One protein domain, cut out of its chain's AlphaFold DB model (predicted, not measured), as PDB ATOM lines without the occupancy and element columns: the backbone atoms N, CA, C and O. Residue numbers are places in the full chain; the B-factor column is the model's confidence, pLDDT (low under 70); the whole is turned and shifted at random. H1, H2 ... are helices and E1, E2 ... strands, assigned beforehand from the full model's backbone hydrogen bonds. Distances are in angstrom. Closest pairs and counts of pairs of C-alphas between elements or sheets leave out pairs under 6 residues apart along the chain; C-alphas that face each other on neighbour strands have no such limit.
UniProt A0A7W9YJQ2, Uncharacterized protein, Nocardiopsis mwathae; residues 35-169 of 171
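AT A GLANCE: This is residues 35 to 169 of the 171 residues of an uncharacterized protein of Nocardiopsis mwathae (UniProt A0A7W9YJQ2). One long helix, H1, runs through the middle, with H5, H6 and H7 packed round it at steep tilts, H5 and H7 on opposite sides. Two small strand hairpins, E1 with E2 and E3 with E4, reach this core through E2 and E3; H2 and H3 pack by the first hairpin, and short H4 lies out toward one end. The printed part has 135 residues, with seven named helices and four named strands in the order H1 H2 H3 E1 E2 H4 H5 E3 E4 H6 H7; both two-stranded sheets are antiparallel, and the class is mostly helix. It is compact, with a radius of gyration of the C-alphas of 14.2 A and spans of 35 by 34 by 22 A.

HOW THE PARTS SIT: E1, residues 80 to 83, and E2, residues 87 to 90, form an antiparallel hairpin, with N 81 and O 89 within hydrogen-bond range at 2.8 A. H1, residues 35 to 51, comes closest to E2 at the C-alphas of Glu 47 and Val 90, 5.2 A apart. H2, residues 55 to 65, comes closest to E2 at C-alphas 55 and 87, 5.6 A; H3, residues 68 to 76, comes closest to E1 at C-alphas 74 and 80, 5.2 A. The hub is H5, residues 112 to 125, which touches four helices. With residues 39 to 46 alone, H1 touches H5, closest at C-alphas 42 and 119, 6.1 A, at a steep tilt of 45 degrees. H3 touches residues 114 to 118 of H5 alone, closest at C-alphas 70 and 118, 5.4 A. H2 and H5 only just touch, with 3 pairs of C-alphas within 8 A, closest at C-alphas 65 and 122, 6.5 A. H6, residues 137 to 148, touches H5, closest at C-alphas 137 and 123, 4.0 A, through residues 137 to 138 of H6 and 120 to 125 of H5 alone. H6 also touches H1, closest at C-alphas 141 and 41, 6.6 A. H7, residues 156 to 168, touches H1, closest at C-alphas 163 and 41, 6.1 A, and is apart from H5. E3, residues 127 to 130, and E4, residues 133 to 136, form an antiparallel hairpin, with N 128 and O 135 at 2.8 A, within hydrogen-bond range. H4, residues 99 to 102, touches no helix. Each O i to N i+4 pair is within hydrogen-bond range in H1, H2, H3, H5, H6 and H7; H4 is too short for one.

IN THESE COORDINATES: H1 begins at C-alpha 35, (-34.204, 43.521, -11.849), and is 24.4 A long. H5 measures 20.1 A, H7 18.3 A, H6 16.3 A and H2 15.8 A. H7 ends at C-alpha 168, (-52.767, 34.238, -5.000).

THE WHOLE: The C-alphas farthest apart, those of Asp 108 and Gly 132, are 40.8 A apart. The printed part has no cut, and no link is long. Mean pLDDT of the printed part is 87.3; residues 66 to 69, 85 and 102 to 110 are under 70.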
ATOM      1  N   GLU A  35     -33.499  42.430 -11.177       88.00
ATOM      2  CA  GLU A  35     -34.204  43.521 -11.849       88.00
ATOM      3  C   GLU A  35     -35.350  42.969 -12.697       88.00
ATOM      4  O   GLU A  35     -36.471  43.471 -12.625       88.00
ATOM      5  N   TRP A  36     -35.106  41.885 -13.436       90.19
ATOM      6  CA  TRP A  36     -36.139  41.163 -14.164       90.19
ATOM      7  C   TRP A  36     -37.205  40.618 -13.215       90.19
ATOM      8  O   TRP A  36     -38.388  40.851 -13.458       90.19
ATOM      9  N   LYS A  37     -36.813  39.949 -12.117       91.50
ATOM     10  CA  LYS A  37     -37.770  39.382 -11.142       91.50
ATOM     11  C   LYS A  37     -38.674  40.464 -10.561       91.50
ATOM     12  O   LYS A  37     -39.894  40.310 -10.538       91.50
ATOM     13  N   LEU A  38     -38.080  41.580 -10.139       94.56
ATOM     14  CA  LEU A  38     -38.811  42.711  -9.583       94.56
ATOM     15  C   LEU A  38     -39.743  43.345 -10.620       94.56
ATOM     16  O   LEU A  38     -40.890  43.659 -10.302       94.56
ATOM     17  N   ARG A  39     -39.282  43.524 -11.862       94.38
ATOM     18  CA  ARG A  39     -40.115  44.044 -12.953       94.38
ATOM     19  C   ARG A  39     -41.305  43.131 -13.210       94.38
ATOM     20  O   ARG A  39     -42.433  43.613 -13.214       94.38
ATOM     21  N   GLN A  40     -41.066  41.831 -13.361       95.12
ATOM     22  CA  GLN A  40     -42.118  40.849 -13.602       95.12
ATOM     23  C   GLN A  40     -43.143  40.836 -12.462       95.12
ATOM     24  O   GLN A  40     -44.345  40.871 -12.724       95.12
ATOM     25  N   PHE A  41     -42.681  40.892 -11.208       96.75
ATOM     26  CA  PHE A  41     -43.566  41.013 -10.053       96.75
ATOM     27  C   PHE A  41     -44.466  42.246 -10.165       96.75
ATOM     28  O   PHE A  41     -45.680  42.151 -10.014       96.75
ATOM     29  N   ARG A  42     -43.883  43.413 -10.457       97.12
ATOM     30  CA  ARG A  42     -44.635  44.670 -10.569       97.12
ATOM     31  C   ARG A  42     -45.642  44.646 -11.716       97.12
ATOM     32  O   ARG A  42     -46.704  45.243 -11.575       97.12
ATOM     33  N   VAL A  43     -45.330  43.962 -12.816       96.81
ATOM     34  CA  VAL A  43     -46.257  43.774 -13.940       96.81
ATOM     35  C   VAL A  43     -47.468  42.941 -13.508       96.81
ATOM     36  O   VAL A  43     -48.592  43.418 -13.635       96.81
ATOM     37  N   GLN A  44     -47.265  41.761 -12.915       97.25
ATOM     38  CA  GLN A  44     -48.375  40.921 -12.426       97.25
ATOM     39  C   GLN A  44     -49.158  41.594 -11.283       97.25
ATOM     40  O   GLN A  44     -50.383  41.508 -11.202       97.25
ATOM     41  N   ALA A  45     -48.480  42.354 -10.422       96.62
ATOM     42  CA  ALA A  45     -49.143  43.156  -9.401       96.62
ATOM     43  C   ALA A  45     -50.004  44.277 -10.014       96.62
ATOM     44  O   ALA A  45     -51.110  44.531  -9.532       96.62
ATOM     45  N   LEU A  46     -49.527  44.941 -11.074       96.12
ATOM     46  CA  LEU A  46     -50.286  45.972 -11.784       96.12
ATOM     47  C   LEU A  46     -51.527  45.384 -12.454       96.12
ATOM     48  O   LEU A  46     -52.594  45.977 -12.321       96.12
ATOM     49  N   GLU A  47     -51.411  44.223 -13.101       95.69
ATOM     50  CA  GLU A  47     -52.550  43.484 -13.663       95.69
ATOM     51  C   GLU A  47     -53.638  43.288 -12.600       95.69
ATOM     52  O   GLU A  47     -54.756  43.777 -12.751       95.69
ATOM     53  N   ARG A  48     -53.281  42.714 -11.446       94.06
ATOM     54  CA  ARG A  48     -54.222  42.490 -10.337       94.06
ATOM     55  C   ARG A  48     -54.845  43.785  -9.809       94.06
ATOM     56  O   ARG A  48     -56.032  43.830  -9.474       94.06
ATOM     57  N   ILE A  49     -54.056  44.858  -9.716       93.31
ATOM     58  CA  ILE A  49     -54.550  46.184  -9.322       93.31
ATOM     59  C   ILE A  49     -55.578  46.692 -10.335       93.31
ATOM     60  O   ILE A  49     -56.596  47.252  -9.922       93.31
ATOM     61  N   LEU A  50     -55.334  46.518 -11.632       93.25
ATOM     62  CA  LEU A  50     -56.239  46.943 -12.696       93.25
ATOM     63  C   LEU A  50     -57.512  46.093 -12.758       93.25
ATOM     64  O   LEU A  50     -58.590  46.669 -12.895       93.25
ATOM     65  N   ASP A  51     -57.411  44.780 -12.564       92.19
ATOM     66  CA  ASP A  51     -58.548  43.848 -12.542       92.19
ATOM     67  C   ASP A  51     -59.505  44.107 -11.376       92.19
ATOM     68  O   ASP A  51     -60.712  43.871 -11.466       92.19
ATOM     69  N   SER A  52     -58.987  44.649 -10.271       91.25
ATOM     70  CA  SER A  52     -59.809  45.050  -9.125       91.25
ATOM     71  C   SER A  52     -60.642  46.319  -9.370       91.25
ATOM     72  O   SER A  52     -61.485  46.670  -8.541       91.25
ATOM     73  N   LYS A  53     -60.409  47.033 -10.480       91.19
ATOM     74  CA  LYS A  53     -61.033  48.327 -10.789       91.19
ATOM     75  C   LYS A  53     -62.127  48.176 -11.839       91.19
ATOM     76  O   LYS A  53     -62.030  47.384 -12.771       91.19
ATOM     77  N   SER A  54     -63.164  49.008 -11.750       92.06
ATOM     78  CA  SER A  54     -64.095  49.152 -12.873       92.06
ATOM     79  C   SER A  54     -63.392  49.773 -14.094       92.06
ATOM     80  O   SER A  54     -62.406  50.493 -13.926       92.06
ATOM     81  N   PRO A  55     -63.915  49.603 -15.324       89.75
ATOM     82  CA  PRO A  55     -63.324  50.174 -16.541       89.75
ATOM     83  C   PRO A  55     -62.945  51.663 -16.446       89.75
ATOM     84  O   PRO A  55     -61.867  52.071 -16.866       89.75
ATOM     85  N   ASN A  56     -63.811  52.484 -15.844       90.50
ATOM     86  CA  ASN A  56     -63.545  53.915 -15.685       90.50
ATOM     87  C   ASN A  56     -62.456  54.189 -14.639       90.50
ATOM     88  O   ASN A  56     -61.646  55.092 -14.827       90.50
ATOM     89  N   GLU A  57     -62.433  53.430 -13.543       91.94
ATOM     90  CA  GLU A  57     -61.410  53.558 -12.502       91.94
ATOM     91  C   GLU A  57     -60.046  53.077 -12.992       91.94
ATOM     92  O   GLU A  57     -59.049  53.710 -12.671       91.94
ATOM     93  N   ASN A  58     -59.997  52.010 -13.794       91.38
ATOM     94  CA  ASN A  58     -58.795  51.532 -14.473       91.38
ATOM     95  C   ASN A  58     -58.199  52.643 -15.349       91.38
ATOM     96  O   ASN A  58     -57.059  53.057 -15.139       91.38
ATOM     97  N   ARG A  59     -59.010  53.207 -16.253       89.88
ATOM     98  CA  ARG A  59     -58.577  54.291 -17.139       89.88
ATOM     99  C   ARG A  59     -58.112  55.518 -16.365       89.88
ATOM    100  O   ARG A  59     -57.088  56.100 -16.712       89.88
ATOM    101  N   ASN A  60     -58.866  55.937 -15.354       90.50
ATOM    102  CA  ASN A  60     -58.485  57.091 -14.546       90.50
ATOM    103  C   ASN A  60     -57.192  56.807 -13.783       90.50
ATOM    104  O   ASN A  60     -56.294  57.631 -13.812       90.50
ATOM    105  N   PHE A  61     -57.054  55.626 -13.183       91.12
ATOM    106  CA  PHE A  61     -55.849  55.240 -12.457       91.12
ATOM    107  C   PHE A  61     -54.597  55.290 -13.342       91.12
ATOM    108  O   PHE A  61     -53.625  55.937 -12.962       91.12
ATOM    109  N   ILE A  62     -54.640  54.697 -14.540       91.38
ATOM    110  CA  ILE A  62     -53.524  54.758 -15.497       91.38
ATOM    111  C   ILE A  62     -53.168  56.207 -15.864       91.38
ATOM    112  O   ILE A  62     -52.004  56.587 -15.863       91.38
ATOM    113  N   ASN A  63     -54.165  57.053 -16.120       87.62
ATOM    114  CA  ASN A  63     -53.915  58.427 -16.560       87.62
ATOM    115  C   ASN A  63     -53.594  59.416 -15.417       87.62
ATOM    116  O   ASN A  63     -53.089  60.506 -15.679       87.62
ATOM    117  N   GLU A  64     -53.919  59.089 -14.162       86.62
ATOM    118  CA  GLU A  64     -53.779  60.000 -13.013       86.62
ATOM    119  C   GLU A  64     -52.516  59.754 -12.182       86.62
ATOM    120  O   GLU A  64     -52.007  60.703 -11.581       86.62
ATOM    121  N   VAL A  65     -51.995  58.519 -12.127       80.31
ATOM    122  CA  VAL A  65     -50.797  58.207 -11.324       80.31
ATOM    123  C   VAL A  65     -49.591  59.020 -11.799       80.31
ATOM    124  O   VAL A  65     -48.864  59.564 -10.965       80.31
ATOM    125  N   ARG A  66     -49.428  59.201 -13.116       67.88
ATOM    126  CA  ARG A  66     -48.464  60.119 -13.747       67.88
ATOM    127  C   ARG A  66     -48.959  60.551 -15.133       67.88
ATOM    128  O   ARG A  66     -49.793  59.887 -15.727       67.88
ATOM    129  N   GLY A  67     -48.439  61.677 -15.634       62.03
ATOM    130  CA  GLY A  67     -48.795  62.204 -16.960       62.03
ATOM    131  C   GLY A  67     -48.330  61.316 -18.125       62.03
ATOM    132  O   GLY A  67     -47.538  60.396 -17.931       62.03
ATOM    133  N   ASP A  68     -48.784  61.657 -19.334       63.62
ATOM    134  CA  ASP A  68     -48.736  60.869 -20.583       63.62
ATOM    135  C   ASP A  68     -47.413  60.131 -20.903       63.62
ATOM    136  O   ASP A  68     -47.436  59.108 -21.584       63.62
ATOM    137  N   GLY A  69     -46.260  60.599 -20.410       68.19
ATOM    138  CA  GLY A  69     -44.943  60.016 -20.708       68.19
ATOM    139  C   GLY A  69     -44.732  58.580 -20.205       68.19
ATOM    140  O   GLY A  69     -44.147  57.771 -20.916       68.19
ATOM    141  N   TYR A  70     -45.229  58.225 -19.015       81.44
ATOM    142  CA  TYR A  70     -45.045  56.865 -18.473       81.44
ATOM    143  C   TYR A  70     -46.075  55.862 -18.979       81.44
ATOM    144  O   TYR A  70     -45.762  54.681 -19.121       81.44
ATOM    145  N   VAL A  71     -47.283  56.328 -19.305       88.06
ATOM    146  CA  VAL A  71     -48.265  55.508 -20.025       88.06
ATOM    147  C   VAL A  71     -47.702  55.139 -21.398       88.06
ATOM    148  O   VAL A  71     -47.716  53.964 -21.754       88.06
ATOM    149  N   GLY A  72     -47.112  56.109 -22.108       87.44
ATOM    150  CA  GLY A  72     -46.404  55.876 -23.369       87.44
ATOM    151  C   GLY A  72     -45.314  54.813 -23.248       87.44
ATOM    152  O   GLY A  72     -45.347  53.838 -23.985       87.44
ATOM    153  N   ALA A  73     -44.428  54.911 -22.251       86.94
ATOM    154  CA  ALA A  73     -43.367  53.919 -22.042       86.94
ATOM    155  C   ALA A  73     -43.896  52.491 -21.779       86.94
ATOM    156  O   ALA A  73     -43.352  51.511 -22.298       86.94
ATOM    157  N   LEU A  74     -44.967  52.342 -20.990       91.19
ATOM    158  CA  LEU A  74     -45.585  51.031 -20.763       91.19
ATOM    159  C   LEU A  74     -46.280  50.483 -22.018       91.19
ATOM    160  O   LEU A  74     -46.266  49.273 -22.238       91.19
ATOM    161  N   MET A  75     -46.847  51.351 -22.856       90.88
ATOM    162  CA  MET A  75     -47.437  50.947 -24.134       90.88
ATOM    163  C   MET A  75     -46.366  50.586 -25.173       90.88
ATOM    164  O   MET A  75     -46.471  49.549 -25.821       90.88
ATOM    165  N   ASP A  76     -45.301  51.381 -25.284       88.94
ATOM    166  CA  ASP A  76     -44.186  51.164 -26.218       88.94
ATOM    167  C   ASP A  76     -43.399  49.882 -25.890       88.94
ATOM    168  O   ASP A  76     -42.910  49.187 -26.789       88.94
ATOM    169  N   SER A  77     -43.304  49.534 -24.600       89.50
ATOM    170  CA  SER A  77     -42.738  48.255 -24.147       89.50
ATOM    171  C   SER A  77     -43.667  47.057 -24.370       89.50
ATOM    172  O   SER A  77     -43.209  45.917 -24.303       89.50
ATOM    173  N   GLY A  78     -44.946  47.287 -24.675       91.00
ATOM    174  CA  GLY A  78     -45.951  46.237 -24.841       91.00
ATOM    175  C   GLY A  78     -46.474  45.650 -23.527       91.00
ATOM    176  O   GLY A  78     -47.182  44.652 -23.571       91.00
ATOM    177  N   ILE A  79     -46.143  46.251 -22.379       93.50
ATOM    178  CA  ILE A  79     -46.654  45.837 -21.061       93.50
ATOM    179  C   ILE A  79     -48.102  46.290 -20.881       93.50
ATOM    180  O   ILE A  79     -48.893  45.576 -20.278       93.50
ATOM    181  N   LEU A  80     -48.455  47.474 -21.382       93.31
ATOM    182  CA  LEU A  80     -49.803  48.023 -21.286       93.31
ATOM    183  C   LEU A  80     -50.453  48.069 -22.668       93.31
ATOM    184  O   LEU A  80     -49.885  48.609 -23.616       93.31
ATOM    185  N   VAL A  81     -51.673  47.555 -22.773       92.94
ATOM    186  CA  VAL A  81     -52.445  47.531 -24.016       92.94
ATOM    187  C   VAL A  81     -53.749  48.282 -23.802       92.94
ATOM    188  O   VAL A  81     -54.493  48.004 -22.866       92.94
ATOM    189  N   GLU A  82     -54.049  49.245 -24.670       89.69
ATOM    190  CA  GLU A  82     -55.340  49.930 -24.657       89.69
ATOM    191  C   GLU A  82     -56.367  49.138 -25.480       89.69
ATOM    192  O   GLU A  82     -56.219  48.961 -26.691       89.69
ATOM    193  N   LEU A  83     -57.440  48.697 -24.824       86.81
ATOM    194  CA  LEU A  83     -58.584  48.050 -25.449       86.81
ATOM    195  C   LEU A  83     -59.727  49.036 -25.686       86.81
ATOM    196  O   LEU A  83     -60.189  49.735 -24.776       86.81
ATOM    197  N   ASP A  84     -60.219  49.055 -26.927       80.38
ATOM    198  CA  ASP A  84     -61.409  49.794 -27.372       80.38
ATOM    199  C   ASP A  84     -61.455  51.278 -26.944       80.38
ATOM    200  O   ASP A  84     -62.532  51.876 -26.818       80.38
ATOM    201  N   GLY A  85     -60.286  51.888 -26.719       69.81
ATOM    202  CA  GLY A  85     -60.133  53.283 -26.303       69.81
ATOM    203  C   GLY A  85     -60.644  53.591 -24.889       69.81
ATOM    204  O   GLY A  85     -61.006  54.739 -24.600       69.81
ATOM    205  N   LYS A  86     -60.841  52.564 -24.048       72.62
ATOM    206  CA  LYS A  86     -61.591  52.693 -22.786       72.62
ATOM    207  C   LYS A  86     -61.003  51.944 -21.600       72.62
ATOM    208  O   LYS A  86     -61.295  52.353 -20.479       72.62
ATOM    209  N   ILE A  87     -60.251  50.872 -21.825       84.31
ATOM    210  CA  ILE A  87     -59.713  50.011 -20.767       84.31
ATOM    211  C   ILE A  87     -58.244  49.755 -21.070       84.31
ATOM    212  O   ILE A  87     -57.896  49.575 -22.234       84.31
ATOM    213  N   TYR A  88     -57.405  49.732 -20.042       91.50
ATOM    214  CA  TYR A  88     -56.050  49.221 -20.169       91.50
ATOM    215  C   TYR A  88     -55.963  47.810 -19.596       91.50
ATOM    216  O   TYR A  88     -56.440  47.561 -18.487       91.50
ATOM    217  N   GLU A  89     -55.331  46.921 -20.349       93.88
ATOM    218  CA  GLU A  89     -54.929  45.588 -19.910       93.88
ATOM    219  C   GLU A  89     -53.411  45.519 -19.780       93.88
ATOM    220  O   GLU A  89     -52.680  46.248 -20.458       93.88
ATOM    221  N   VAL A  90     -52.946  44.641 -18.896       95.31
ATOM    222  CA  VAL A  90     -51.524  44.368 -18.711       95.31
ATOM    223  C   VAL A  90     -51.188  43.056 -19.404       95.31
ATOM    224  O   VAL A  90     -51.820  42.039 -19.146       95.31
ATOM    225  N   GLU A  91     -50.179  43.059 -20.265       95.50
ATOM    226  CA  GLU A  91     -49.618  41.829 -20.809       95.50
ATOM    227  C   GLU A  91     -48.550  41.304 -19.849       95.50
ATOM    228  O   GLU A  91     -47.485  41.899 -19.694       95.50
ATOM    229  N   VAL A  92     -48.824  40.177 -19.198       93.31
ATOM    230  CA  VAL A  92     -47.884  39.540 -18.260       93.31
ATOM    231  C   VAL A  92     -46.902  38.590 -18.941       93.31
ATOM    232  O   VAL A  92     -45.902  38.196 -18.334       93.31
ATOM    233  N   ASP A  93     -47.180  38.191 -20.185       89.75
ATOM    234  CA  ASP A  93     -46.307  37.324 -20.964       89.75
ATOM    235  C   ASP A  93     -45.157  38.109 -21.580       89.75
ATOM    236  O   ASP A  93     -45.285  38.756 -22.619       89.75
ATOM    237  N   ASN A  94     -43.998  38.013 -20.933       84.31
ATOM    238  CA  ASN A  94     -42.797  38.744 -21.307       84.31
ATOM    239  C   ASN A  94     -42.280  38.417 -22.719       84.31
ATOM    240  O   ASN A  94     -41.545  39.217 -23.294       84.31
ATOM    241  N   GLU A  95     -42.669  37.272 -23.290       86.19
ATOM    242  CA  GLU A  95     -42.374  36.915 -24.686       86.19
ATOM    243  C   GLU A  95     -43.152  37.762 -25.705       86.19
ATOM    244  O   GLU A  95     -42.745  37.860 -26.863       86.19
ATOM    245  N   LYS A  96     -44.262  38.381 -25.289       87.50
ATOM    246  CA  LYS A  96     -45.068  39.274 -26.129       87.50
ATOM    247  C   LYS A  96     -44.718  40.748 -25.947       87.50
ATOM    248  O   LYS A  96     -45.194  41.576 -26.724       87.50
ATOM    249  N   TRP A  97     -43.901  41.083 -24.949       89.00
ATOM    250  CA  TRP A  97     -43.359  42.431 -24.814       89.00
ATOM    251  C   TRP A  97     -42.468  42.749 -26.011       89.00
ATOM    252  O   TRP A  97     -41.933  41.862 -26.683       89.00
ATOM    253  N   ASN A  98     -42.290  44.035 -26.285       83.62
ATOM    254  CA  ASN A  98     -41.477  44.469 -27.406       83.62
ATOM    255  C   ASN A  98     -40.024  43.976 -27.238       83.62
ATOM    256  O   ASN A  98     -39.343  44.329 -26.281       83.62
ATOM    257  N   GLY A  99     -39.511  43.181 -28.179       72.38
ATOM    258  CA  GLY A  99     -38.123  42.701 -28.143       72.38
ATOM    259  C   GLY A  99     -37.089  43.835 -28.094       72.38
ATOM    260  O   GLY A  99     -36.056  43.703 -27.442       72.38
ATOM    261  N   GLU A 100     -37.394  44.985 -28.707       71.94
ATOM    262  CA  GLU A 100     -36.526  46.169 -28.686       71.94
ATOM    263  C   GLU A 100     -36.427  46.802 -27.292       71.94
ATOM    264  O   GLU A 100     -35.403  47.407 -26.976       71.94
ATOM    265  N   PHE A 101     -37.438  46.627 -26.433       75.81
ATOM    266  CA  PHE A 101     -37.382  47.052 -25.033       75.81
ATOM    267  C   PHE A 101     -36.272  46.324 -24.277       75.81
ATOM    268  O   PHE A 101     -35.456  46.964 -23.614       75.81
ATOM    269  N   TRP A 102     -36.183  45.005 -24.451       65.25
ATOM    270  CA  TRP A 102     -35.128  44.202 -23.838       65.25
ATOM    271  C   TRP A 102     -33.743  44.590 -24.342       65.25
ATOM    272  O   TRP A 102     -32.786  44.556 -23.579       65.25
ATOM    273  N   GLU A 103     -33.635  45.016 -25.600       62.97
ATOM    274  CA  GLU A 103     -32.387  45.508 -26.186       62.97
ATOM    275  C   GLU A 103     -32.073  46.980 -25.843       62.97
ATOM    276  O   GLU A 103     -31.020  47.481 -26.240       62.97
ATOM    277  N   GLY A 104     -32.959  47.678 -25.119       59.41
ATOM    278  CA  GLY A 104     -32.808  49.092 -24.759       59.41
ATOM    279  C   GLY A 104     -32.988  50.067 -25.931       59.41
ATOM    280  O   GLY A 104     -32.434  51.165 -25.902       59.41
ATOM    281  N   LYS A 105     -33.721  49.667 -26.976       55.38
ATOM    282  CA  LYS A 105     -33.839  50.364 -28.270       55.38
ATOM    283  C   LYS A 105     -35.243  50.904 -28.566       55.38
ATOM    284  O   LYS A 105     -35.597  51.035 -29.733       55.38
ATOM    285  N   LEU A 106     -36.055  51.209 -27.552       58.84
ATOM    286  CA  LEU A 106     -37.393  51.746 -27.809       58.84
ATOM    287  C   LEU A 106     -37.327  53.093 -28.560       58.84
ATOM    288  O   LEU A 106     -36.503  53.949 -28.218       58.84
ATOM    289  N   PRO A 107     -38.186  53.296 -29.578       50.84
ATOM    290  CA  PRO A 107     -38.231  54.530 -30.342       50.84
ATOM    291  C   PRO A 107     -38.838  55.655 -29.489       50.84
ATOM    292  O   PRO A 107     -39.984  55.602 -29.067       50.84
ATOM    293  N   ASP A 108     -38.045  56.694 -29.250       53.34
ATOM    294  CA  ASP A 108     -38.472  58.033 -28.831       53.34
ATOM    295  C   ASP A 108     -39.071  58.274 -27.423       53.34
ATOM    296  O   ASP A 108     -39.226  59.453 -27.094       53.34
ATOM    297  N   SER A 109     -39.342  57.293 -26.538       49.75
ATOM    298  CA  SER A 109     -39.898  57.668 -25.208       49.75
ATOM    299  C   SER A 109     -39.688  56.787 -23.963       49.75
ATOM    300  O   SER A 109     -40.116  57.200 -22.885       49.75
ATOM    301  N   GLY A 110     -38.983  55.654 -24.018       56.72
ATOM    302  CA  GLY A 110     -38.812  54.843 -22.804       56.72
ATOM    303  C   GLY A 110     -37.542  54.011 -22.780       56.72
ATOM    304  O   GLY A 110     -37.378  53.078 -23.551       56.72
ATOM    305  N   SER A 111     -36.635  54.306 -21.861       72.81
ATOM    306  CA  SER A 111     -35.609  53.343 -21.466       72.81
ATOM    307  C   SER A 111     -36.226  52.236 -20.600       72.81
ATOM    308  O   SER A 111     -37.313  52.406 -20.043       72.81
ATOM    309  N   ALA A 112     -35.513  51.121 -20.402       80.75
ATOM    310  CA  ALA A 112     -35.896  50.131 -19.388       80.75
ATOM    311  C   ALA A 112     -36.128  50.777 -18.007       80.75
ATOM    312  O   ALA A 112     -37.061  50.414 -17.295       80.75
ATOM    313  N   SER A 113     -35.349  51.818 -17.690       83.56
ATOM    314  CA  SER A 113     -35.502  52.600 -16.465       83.56
ATOM    315  C   SER A 113     -36.812  53.389 -16.400       83.56
ATOM    316  O   SER A 113     -37.342  53.554 -15.306       83.56
ATOM    317  N   ASP A 114     -37.336  53.897 -17.519       86.69
ATOM    318  CA  ASP A 114     -38.605  54.640 -17.520       86.69
ATOM    319  C   ASP A 114     -39.788  53.701 -17.284       86.69
ATOM    320  O   ASP A 114     -40.705  54.038 -16.539       86.69
ATOM    321  N   VAL A 115     -39.730  52.495 -17.852       89.38
ATOM    322  CA  VAL A 115     -40.697  51.424 -17.578       89.38
ATOM    323  C   VAL A 115     -40.635  50.994 -16.116       89.38
ATOM    324  O   VAL A 115     -41.672  50.907 -15.460       89.38
ATOM    325  N   ASP A 116     -39.438  50.779 -15.569       91.38
ATOM    326  CA  ASP A 116     -39.286  50.401 -14.162       91.38
ATOM    327  C   ASP A 116     -39.781  51.479 -13.209       91.38
ATOM    328  O   ASP A 116     -40.405  51.164 -12.191       91.38
ATOM    329  N   GLN A 117     -39.517  52.744 -13.540       91.25
ATOM    330  CA  GLN A 117     -40.006  53.878 -12.772       91.25
ATOM    331  C   GLN A 117     -41.529  53.987 -12.872       91.25
ATOM    332  O   GLN A 117     -42.182  54.165 -11.848       91.25
ATOM    333  N   ALA A 118     -42.104  53.816 -14.067       92.69
ATOM    334  CA  ALA A 118     -43.549  53.804 -14.263       92.69
ATOM    335  C   ALA A 118     -44.212  52.712 -13.410       92.69
ATOM    336  O   ALA A 118     -45.130  52.996 -12.641       92.69
ATOM    337  N   LEU A 119     -43.707  51.477 -13.484       94.81
ATOM    338  CA  LEU A 119     -44.180  50.360 -12.666       94.81
ATOM    339  C   LEU A 119     -44.048  50.654 -11.165       94.81
ATOM    340  O   LEU A 119     -44.979  50.388 -10.408       94.81
ATOM    341  N   SER A 120     -42.921  51.229 -10.730       93.69
ATOM    342  CA  SER A 120     -42.722  51.626  -9.330       93.69
ATOM    343  C   SER A 120     -43.749  52.663  -8.873       93.69
ATOM    344  O   SER A 120     -44.334  52.508  -7.806       93.69
ATOM    345  N   ASP A 121     -44.025  53.681  -9.687       93.25
ATOM    346  CA  ASP A 121     -44.989  54.735  -9.359       93.25
ATOM    347  C   ASP A 121     -46.415  54.170  -9.221       93.25
ATOM    348  O   ASP A 121     -47.155  54.559  -8.311       93.25
ATOM    349  N   TYR A 122     -46.802  53.201 -10.060       93.94
ATOM    350  CA  TYR A 122     -48.079  52.496  -9.903       93.94
ATOM    351  C   TYR A 122     -48.153  51.675  -8.616       93.94
ATOM    352  O   TYR A 122     -49.197  51.666  -7.955       93.94
ATOM    353  N   MET A 123     -47.054  51.016  -8.245       95.19
ATOM    354  CA  MET A 123     -46.959  50.284  -6.983       95.19
ATOM    355  C   MET A 123     -47.051  51.211  -5.764       95.19
ATOM    356  O   MET A 123     -47.669  50.845  -4.763       95.19
ATOM    357  N   ASP A 124     -46.486  52.414  -5.845       92.88
ATOM    358  CA  ASP A 124     -46.556  53.417  -4.778       92.88
ATOM    359  C   ASP A 124     -47.966  54.009  -4.640       92.88
ATOM    360  O   ASP A 124     -48.470  54.232  -3.530       92.88
ATOM    361  N   ALA A 125     -48.636  54.240  -5.769       92.44
ATOM    362  CA  ALA A 125     -49.946  54.873  -5.803       92.44
ATOM    363  C   ALA A 125     -51.095  53.955  -5.354       92.44
ATOM    364  O   ALA A 125     -52.140  54.458  -4.928       92.44
ATOM    365  N   SER A 126     -50.917  52.633  -5.406       91.31
ATOM    366  CA  SER A 126     -51.978  51.658  -5.131       91.31
ATOM    367  C   SER A 126     -51.699  50.740  -3.948       91.31
ATOM    368  O   SER A 126     -50.560  50.482  -3.562       91.31
ATOM    369  N   ASN A 127     -52.794  50.225  -3.390       93.56
ATOM    370  CA  ASN A 127     -52.760  49.061  -2.521       93.56
ATOM    371  C   ASN A 127     -53.047  47.809  -3.353       93.56
ATOM    372  O   ASN A 127     -53.830  47.860  -4.305       93.56
ATOM    373  N   ILE A 128     -52.457  46.694  -2.947       93.56
ATOM    374  CA  ILE A 128     -52.734  45.357  -3.456       93.56
ATOM    375  C   ILE A 128     -53.154  44.469  -2.284       93.56
ATOM    376  O   ILE A 128     -52.610  44.585  -1.185       93.56
ATOM    377  N   SER A 129     -54.151  43.614  -2.515       91.12
ATOM    378  CA  SER A 129     -54.598  42.633  -1.526       91.12
ATOM    379  C   SER A 129     -53.915  41.299  -1.799       91.12
ATOM    380  O   SER A 129     -54.143  40.684  -2.848       91.12
ATOM    381  N   ILE A 130     -53.072  40.868  -0.862       90.38
ATOM    382  CA  ILE A 130     -52.348  39.594  -0.902       90.38
ATOM    383  C   ILE A 130     -52.732  38.819   0.356       90.38
ATOM    384  O   ILE A 130     -52.615  39.319   1.474       90.38
ATOM    385  N   CYS A 131     -53.268  37.616   0.177       87.31
ATOM    386  CA  CYS A 131     -53.748  36.740   1.255       87.31
ATOM    387  C   CYS A 131     -54.761  37.399   2.210       87.31
ATOM    388  O   CYS A 131     -54.814  37.077   3.398       87.31
ATOM    389  N   GLY A 132     -55.562  38.346   1.712       86.06
ATOM    390  CA  GLY A 132     -56.528  39.100   2.518       86.06
ATOM    391  C   GLY A 132     -55.918  40.213   3.379       86.06
ATOM    392  O   GLY A 132     -56.636  40.812   4.180       86.06
ATOM    393  N   ALA A 133     -54.624  40.499   3.225       89.94
ATOM    394  CA  ALA A 133     -53.975  41.676   3.779       89.94
ATOM    395  C   ALA A 133     -53.785  42.731   2.682       89.94
ATOM    396  O   ALA A 133     -53.173  42.466   1.648       89.94
ATOM    397  N   ASP A 134     -54.286  43.939   2.934       93.12
ATOM    398  CA  ASP A 134     -54.052  45.082   2.057       93.12
ATOM    399  C   ASP A 134     -52.727  45.749   2.430       93.12
ATOM    400  O   ASP A 134     -52.521  46.150   3.579       93.12
ATOM    401  N   MET A 135     -51.841  45.901   1.450       94.88
ATOM    402  CA  MET A 135     -50.547  46.570   1.603       94.88
ATOM    403  C   MET A 135     -50.232  47.420   0.377       94.88
ATOM    404  O   MET A 135     -50.894  47.296  -0.656       94.88
ATOM    405  N   ARG A 136     -49.232  48.299   0.469       93.88
ATOM    406  CA  ARG A 136     -48.783  49.055  -0.706       93.88
ATOM    407  C   ARG A 136     -48.124  48.122  -1.715       93.88
ATOM    408  O   ARG A 136     -47.442  47.174  -1.330       93.88
ATOM    409  N   GLY A 137     -48.272  48.419  -3.007       93.94
ATOM    410  CA  GLY A 137     -47.646  47.618  -4.063       93.94
ATOM    411  C   GLY A 137     -46.125  47.508  -3.902       93.94
ATOM    412  O   GLY A 137     -45.557  46.439  -4.118       93.94
ATOM    413  N   TYR A 138     -45.455  48.576  -3.450       93.88
ATOM    414  CA  TYR A 138     -44.004  48.539  -3.232       93.88
ATOM    415  C   TYR A 138     -43.616  47.658  -2.036       93.88
ATOM    416  O   TYR A 138     -42.561  47.030  -2.061       93.88
ATOM    417  N   GLU A 139     -44.456  47.591  -0.997       95.88
ATOM    418  CA  GLU A 139     -44.228  46.722   0.164       95.88
ATOM    419  C   GLU A 139     -44.337  45.263  -0.259       95.88
ATOM    420  O   GLU A 139     -43.445  44.473   0.041       95.88
ATOM    421  N   ALA A 140     -45.368  44.937  -1.041       95.50
ATOM    422  CA  ALA A 140     -45.540  43.613  -1.620       95.50
ATOM    423  C   ALA A 140     -44.334  43.197  -2.477       95.50
ATOM    424  O   ALA A 140     -43.837  42.081  -2.333       95.50
ATOM    425  N   ALA A 141     -43.833  44.108  -3.317       95.69
ATOM    426  CA  ALA A 141     -42.663  43.863  -4.155       95.69
ATOM    427  C   ALA A 141     -41.393  43.627  -3.328       95.69
ATOM    428  O   ALA A 141     -40.633  42.703  -3.615       95.69
ATOM    429  N   ASN A 142     -41.177  44.421  -2.277       95.12
ATOM    430  CA  ASN A 142     -40.042  44.234  -1.378       95.12
ATOM    431  C   ASN A 142     -40.124  42.889  -0.652       95.12
ATOM    432  O   ASN A 142     -39.142  42.156  -0.641       95.12
ATOM    433  N   MET A 143     -41.292  42.528  -0.113       95.38
ATOM    434  CA  MET A 143     -41.494  41.246   0.572       95.38
ATOM    435  C   MET A 143     -41.271  40.047  -0.356       95.38
ATOM    436  O   MET A 143     -40.646  39.060   0.043       95.38
ATOM    437  N   TYR A 144     -41.741  40.141  -1.604       95.44
ATOM    438  CA  TYR A 144     -41.488  39.122  -2.615       95.44
ATOM    439  C   TYR A 144     -39.987  38.972  -2.879       95.44
ATOM    440  O   TYR A 144     -39.463  37.860  -2.803       95.44
ATOM    441  N   MET A 145     -39.282  40.082  -3.124       95.19
ATOM    442  CA  MET A 145     -37.844  40.057  -3.395       95.19
ATOM    443  C   MET A 145     -37.026  39.585  -2.189       95.19
ATOM    444  O   MET A 145     -36.073  38.843  -2.378       95.19
ATOM    445  N   GLU A 146     -37.401  39.946  -0.961       95.31
ATOM    446  CA  GLU A 146     -36.755  39.442   0.260       95.31
ATOM    447  C   GLU A 146     -36.869  37.920   0.403       95.31
ATOM    448  O   GLU A 146     -35.984  37.289   0.980       95.31
ATOM    449  N   SER A 147     -37.949  37.334  -0.118       93.56
ATOM    450  CA  SER A 147     -38.223  35.901   0.005       93.56
ATOM    451  C   SER A 147     -37.688  35.080  -1.175       93.56
ATOM    452  O   SER A 147     -37.340  33.921  -0.975       93.56
ATOM    453  N   HIS A 148     -37.590  35.669  -2.375       92.88
ATOM    454  CA  HIS A 148     -37.337  34.937  -3.629       92.88
ATOM    455  C   HIS A 148     -36.172  35.502  -4.476       92.88
ATOM    456  O   HIS A 148     -35.946  35.059  -5.610       92.88
ATOM    457  N   SER A 149     -35.392  36.477  -3.977       87.94
ATOM    458  CA  SER A 149     -34.234  37.013  -4.726       87.94
ATOM    459  C   SER A 149     -33.220  35.931  -5.080       87.94
ATOM    460  O   SER A 149     -32.665  35.938  -6.178       87.94
ATOM    461  N   ASP A 150     -33.020  34.978  -4.173       88.44
ATOM    462  CA  ASP A 150     -31.981  33.954  -4.279       88.44
ATOM    463  C   ASP A 150     -32.476  32.675  -4.969       88.44
ATOM    464  O   ASP A 150     -31.699  31.746  -5.198       88.44
ATOM    465  N   ASP A 151     -33.760  32.625  -5.332       87.75
ATOM    466  CA  ASP A 151     -34.326  31.474  -6.022       87.75
ATOM    467  C   ASP A 151     -33.751  31.338  -7.424       87.75
ATOM    468  O   ASP A 151     -33.607  32.315  -8.163       87.75
ATOM    469  N   VAL A 152     -33.458  30.097  -7.804       85.62
ATOM    470  CA  VAL A 152     -32.948  29.756  -9.131       85.62
ATOM    471  C   VAL A 152     -33.911  28.774  -9.780       85.62
ATOM    472  O   VAL A 152     -33.818  27.560  -9.586       85.62
ATOM    473  N   LEU A 153     -34.851  29.310 -10.557       84.25
ATOM    474  CA  LEU A 153     -35.818  28.525 -11.319       84.25
ATOM    475  C   LEU A 153     -35.343  28.266 -12.752       84.25
ATOM    476  O   LEU A 153     -34.495  28.964 -13.309       84.25
ATOM    477  N   SER A 154     -35.904  27.223 -13.359       81.00
ATOM    478  CA  SER A 154     -35.437  26.667 -14.634       81.00
ATOM    479  C   SER A 154     -35.841  27.474 -15.874       81.00
ATOM    480  O   SER A 154     -35.322  27.205 -16.964       81.00
ATOM    481  N   SER A 155     -36.773  28.427 -15.744       84.81
ATOM    482  CA  SER A 155     -37.305  29.218 -16.859       84.81
ATOM    483  C   SER A 155     -38.018  30.494 -16.395       84.81
ATOM    484  O   SER A 155     -38.460  30.576 -15.252       84.81
ATOM    485  N   PHE A 156     -38.206  31.454 -17.309       86.31
ATOM    486  CA  PHE A 156     -39.050  32.637 -17.080       86.31
ATOM    487  C   PHE A 156     -40.502  32.271 -16.741       86.31
ATOM    488  O   PHE A 156     -41.109  32.916 -15.895       86.31
ATOM    489  N   ALA A 157     -41.049  31.216 -17.357       88.94
ATOM    490  CA  ALA A 157     -42.390  30.723 -17.046       88.94
ATOM    491  C   ALA A 157     -42.507  30.259 -15.586       88.94
ATOM    492  O   ALA A 157     -43.465  30.627 -14.920       88.94
ATOM    493  N   ALA A 158     -41.498  29.548 -15.071       90.62
ATOM    494  CA  ALA A 158     -41.479  29.108 -13.675       90.62
ATOM    495  C   ALA A 158     -41.442  30.287 -12.685       90.62
ATOM    496  O   ALA A 158     -42.082  30.227 -11.645       90.62
ATOM    497  N   TYR A 159     -40.740  31.379 -13.009       91.12
ATOM    498  CA  TYR A 159     -40.791  32.590 -12.178       91.12
ATOM    499  C   TYR A 159     -42.149  33.286 -12.226       91.12
ATOM    500  O   TYR A 159     -42.597  33.795 -11.208       91.12
ATOM    501  N   ARG A 160     -42.815  33.319 -13.386       92.44
ATOM    502  CA  ARG A 160     -44.166  33.894 -13.488       92.44
ATOM    503  C   ARG A 160     -45.185  33.110 -12.675       92.44
ATOM    504  O   ARG A 160     -46.006  33.730 -12.009       92.44
ATOM    505  N   GLU A 161     -45.104  31.783 -12.736       94.12
ATOM    506  CA  GLU A 161     -45.916  30.872 -11.925       94.12
ATOM    507  C   GLU A 161     -45.664  31.129 -10.435       94.12
ATOM    508  O   GLU A 161     -46.596  31.476  -9.729       94.12
ATOM    509  N   GLN A 162     -44.402  31.172  -9.994       95.19
ATOM    510  CA  GLN A 162     -44.059  31.511  -8.606       95.19
ATOM    511  C   GLN A 162     -44.604  32.881  -8.151       95.19
ATOM    512  O   GLN A 162     -45.035  33.034  -7.007       95.19
ATOM    513  N   ILE A 163     -44.561  33.903  -9.011       95.50
ATOM    514  CA  ILE A 163     -45.130  35.222  -8.698       95.50
ATOM    515  C   ILE A 163     -46.651  35.134  -8.569       95.50
ATOM    516  O   ILE A 163     -47.215  35.748  -7.663       95.50
ATOM    517  N   ASP A 164     -47.308  34.399  -9.465       94.81
ATOM    518  CA  ASP A 164     -48.756  34.207  -9.429       94.81
ATOM    519  C   ASP A 164     -49.173  33.453  -8.159       94.81
ATOM    520  O   ASP A 164     -50.033  33.938  -7.421       94.81
ATOM    521  N   ASP A 165     -48.472  32.367  -7.828       94.75
ATOM    522  CA  ASP A 165     -48.646  31.598  -6.594       94.75
ATOM    523  C   ASP A 165     -48.509  32.507  -5.367       94.75
ATOM    524  O   ASP A 165     -49.377  32.530  -4.494       94.75
ATOM    525  N   TYR A 166     -47.481  33.362  -5.329       94.44
ATOM    526  CA  TYR A 166     -47.291  34.323  -4.242       94.44
ATOM    527  C   TYR A 166     -48.435  35.351  -4.143       94.44
ATOM    528  O   TYR A 166     -48.909  35.650  -3.045       94.44
ATOM    529  N   LEU A 167     -48.895  35.908  -5.269       93.50
ATOM    530  CA  LEU A 167     -49.981  36.897  -5.297       93.50
ATOM    531  C   LEU A 167     -51.349  36.282  -4.949       93.50
ATOM    532  O   LEU A 167     -52.214  36.975  -4.395       93.50
ATOM    533  N   ASN A 168     -51.544  35.000  -5.262       91.06
ATOM    534  CA  ASN A 168     -52.767  34.238  -5.000       91.06
ATOM    535  C   ASN A 168     -52.733  33.442  -3.691       91.06
ATOM    536  O   ASN A 168     -53.786  33.010  -3.219       91.06
ATOM    537  N   CYS A 169     -51.567  33.350  -3.053       88.88
ATOM    538  CA  CYS A 169     -51.328  32.566  -1.843       88.88
ATOM    539  C   CYS A 169     -51.561  31.071  -2.066       88.88
ATOM    540  O   CYS A 169     -52.122  30.384  -1.207       88.88
TER     541      CYS A 169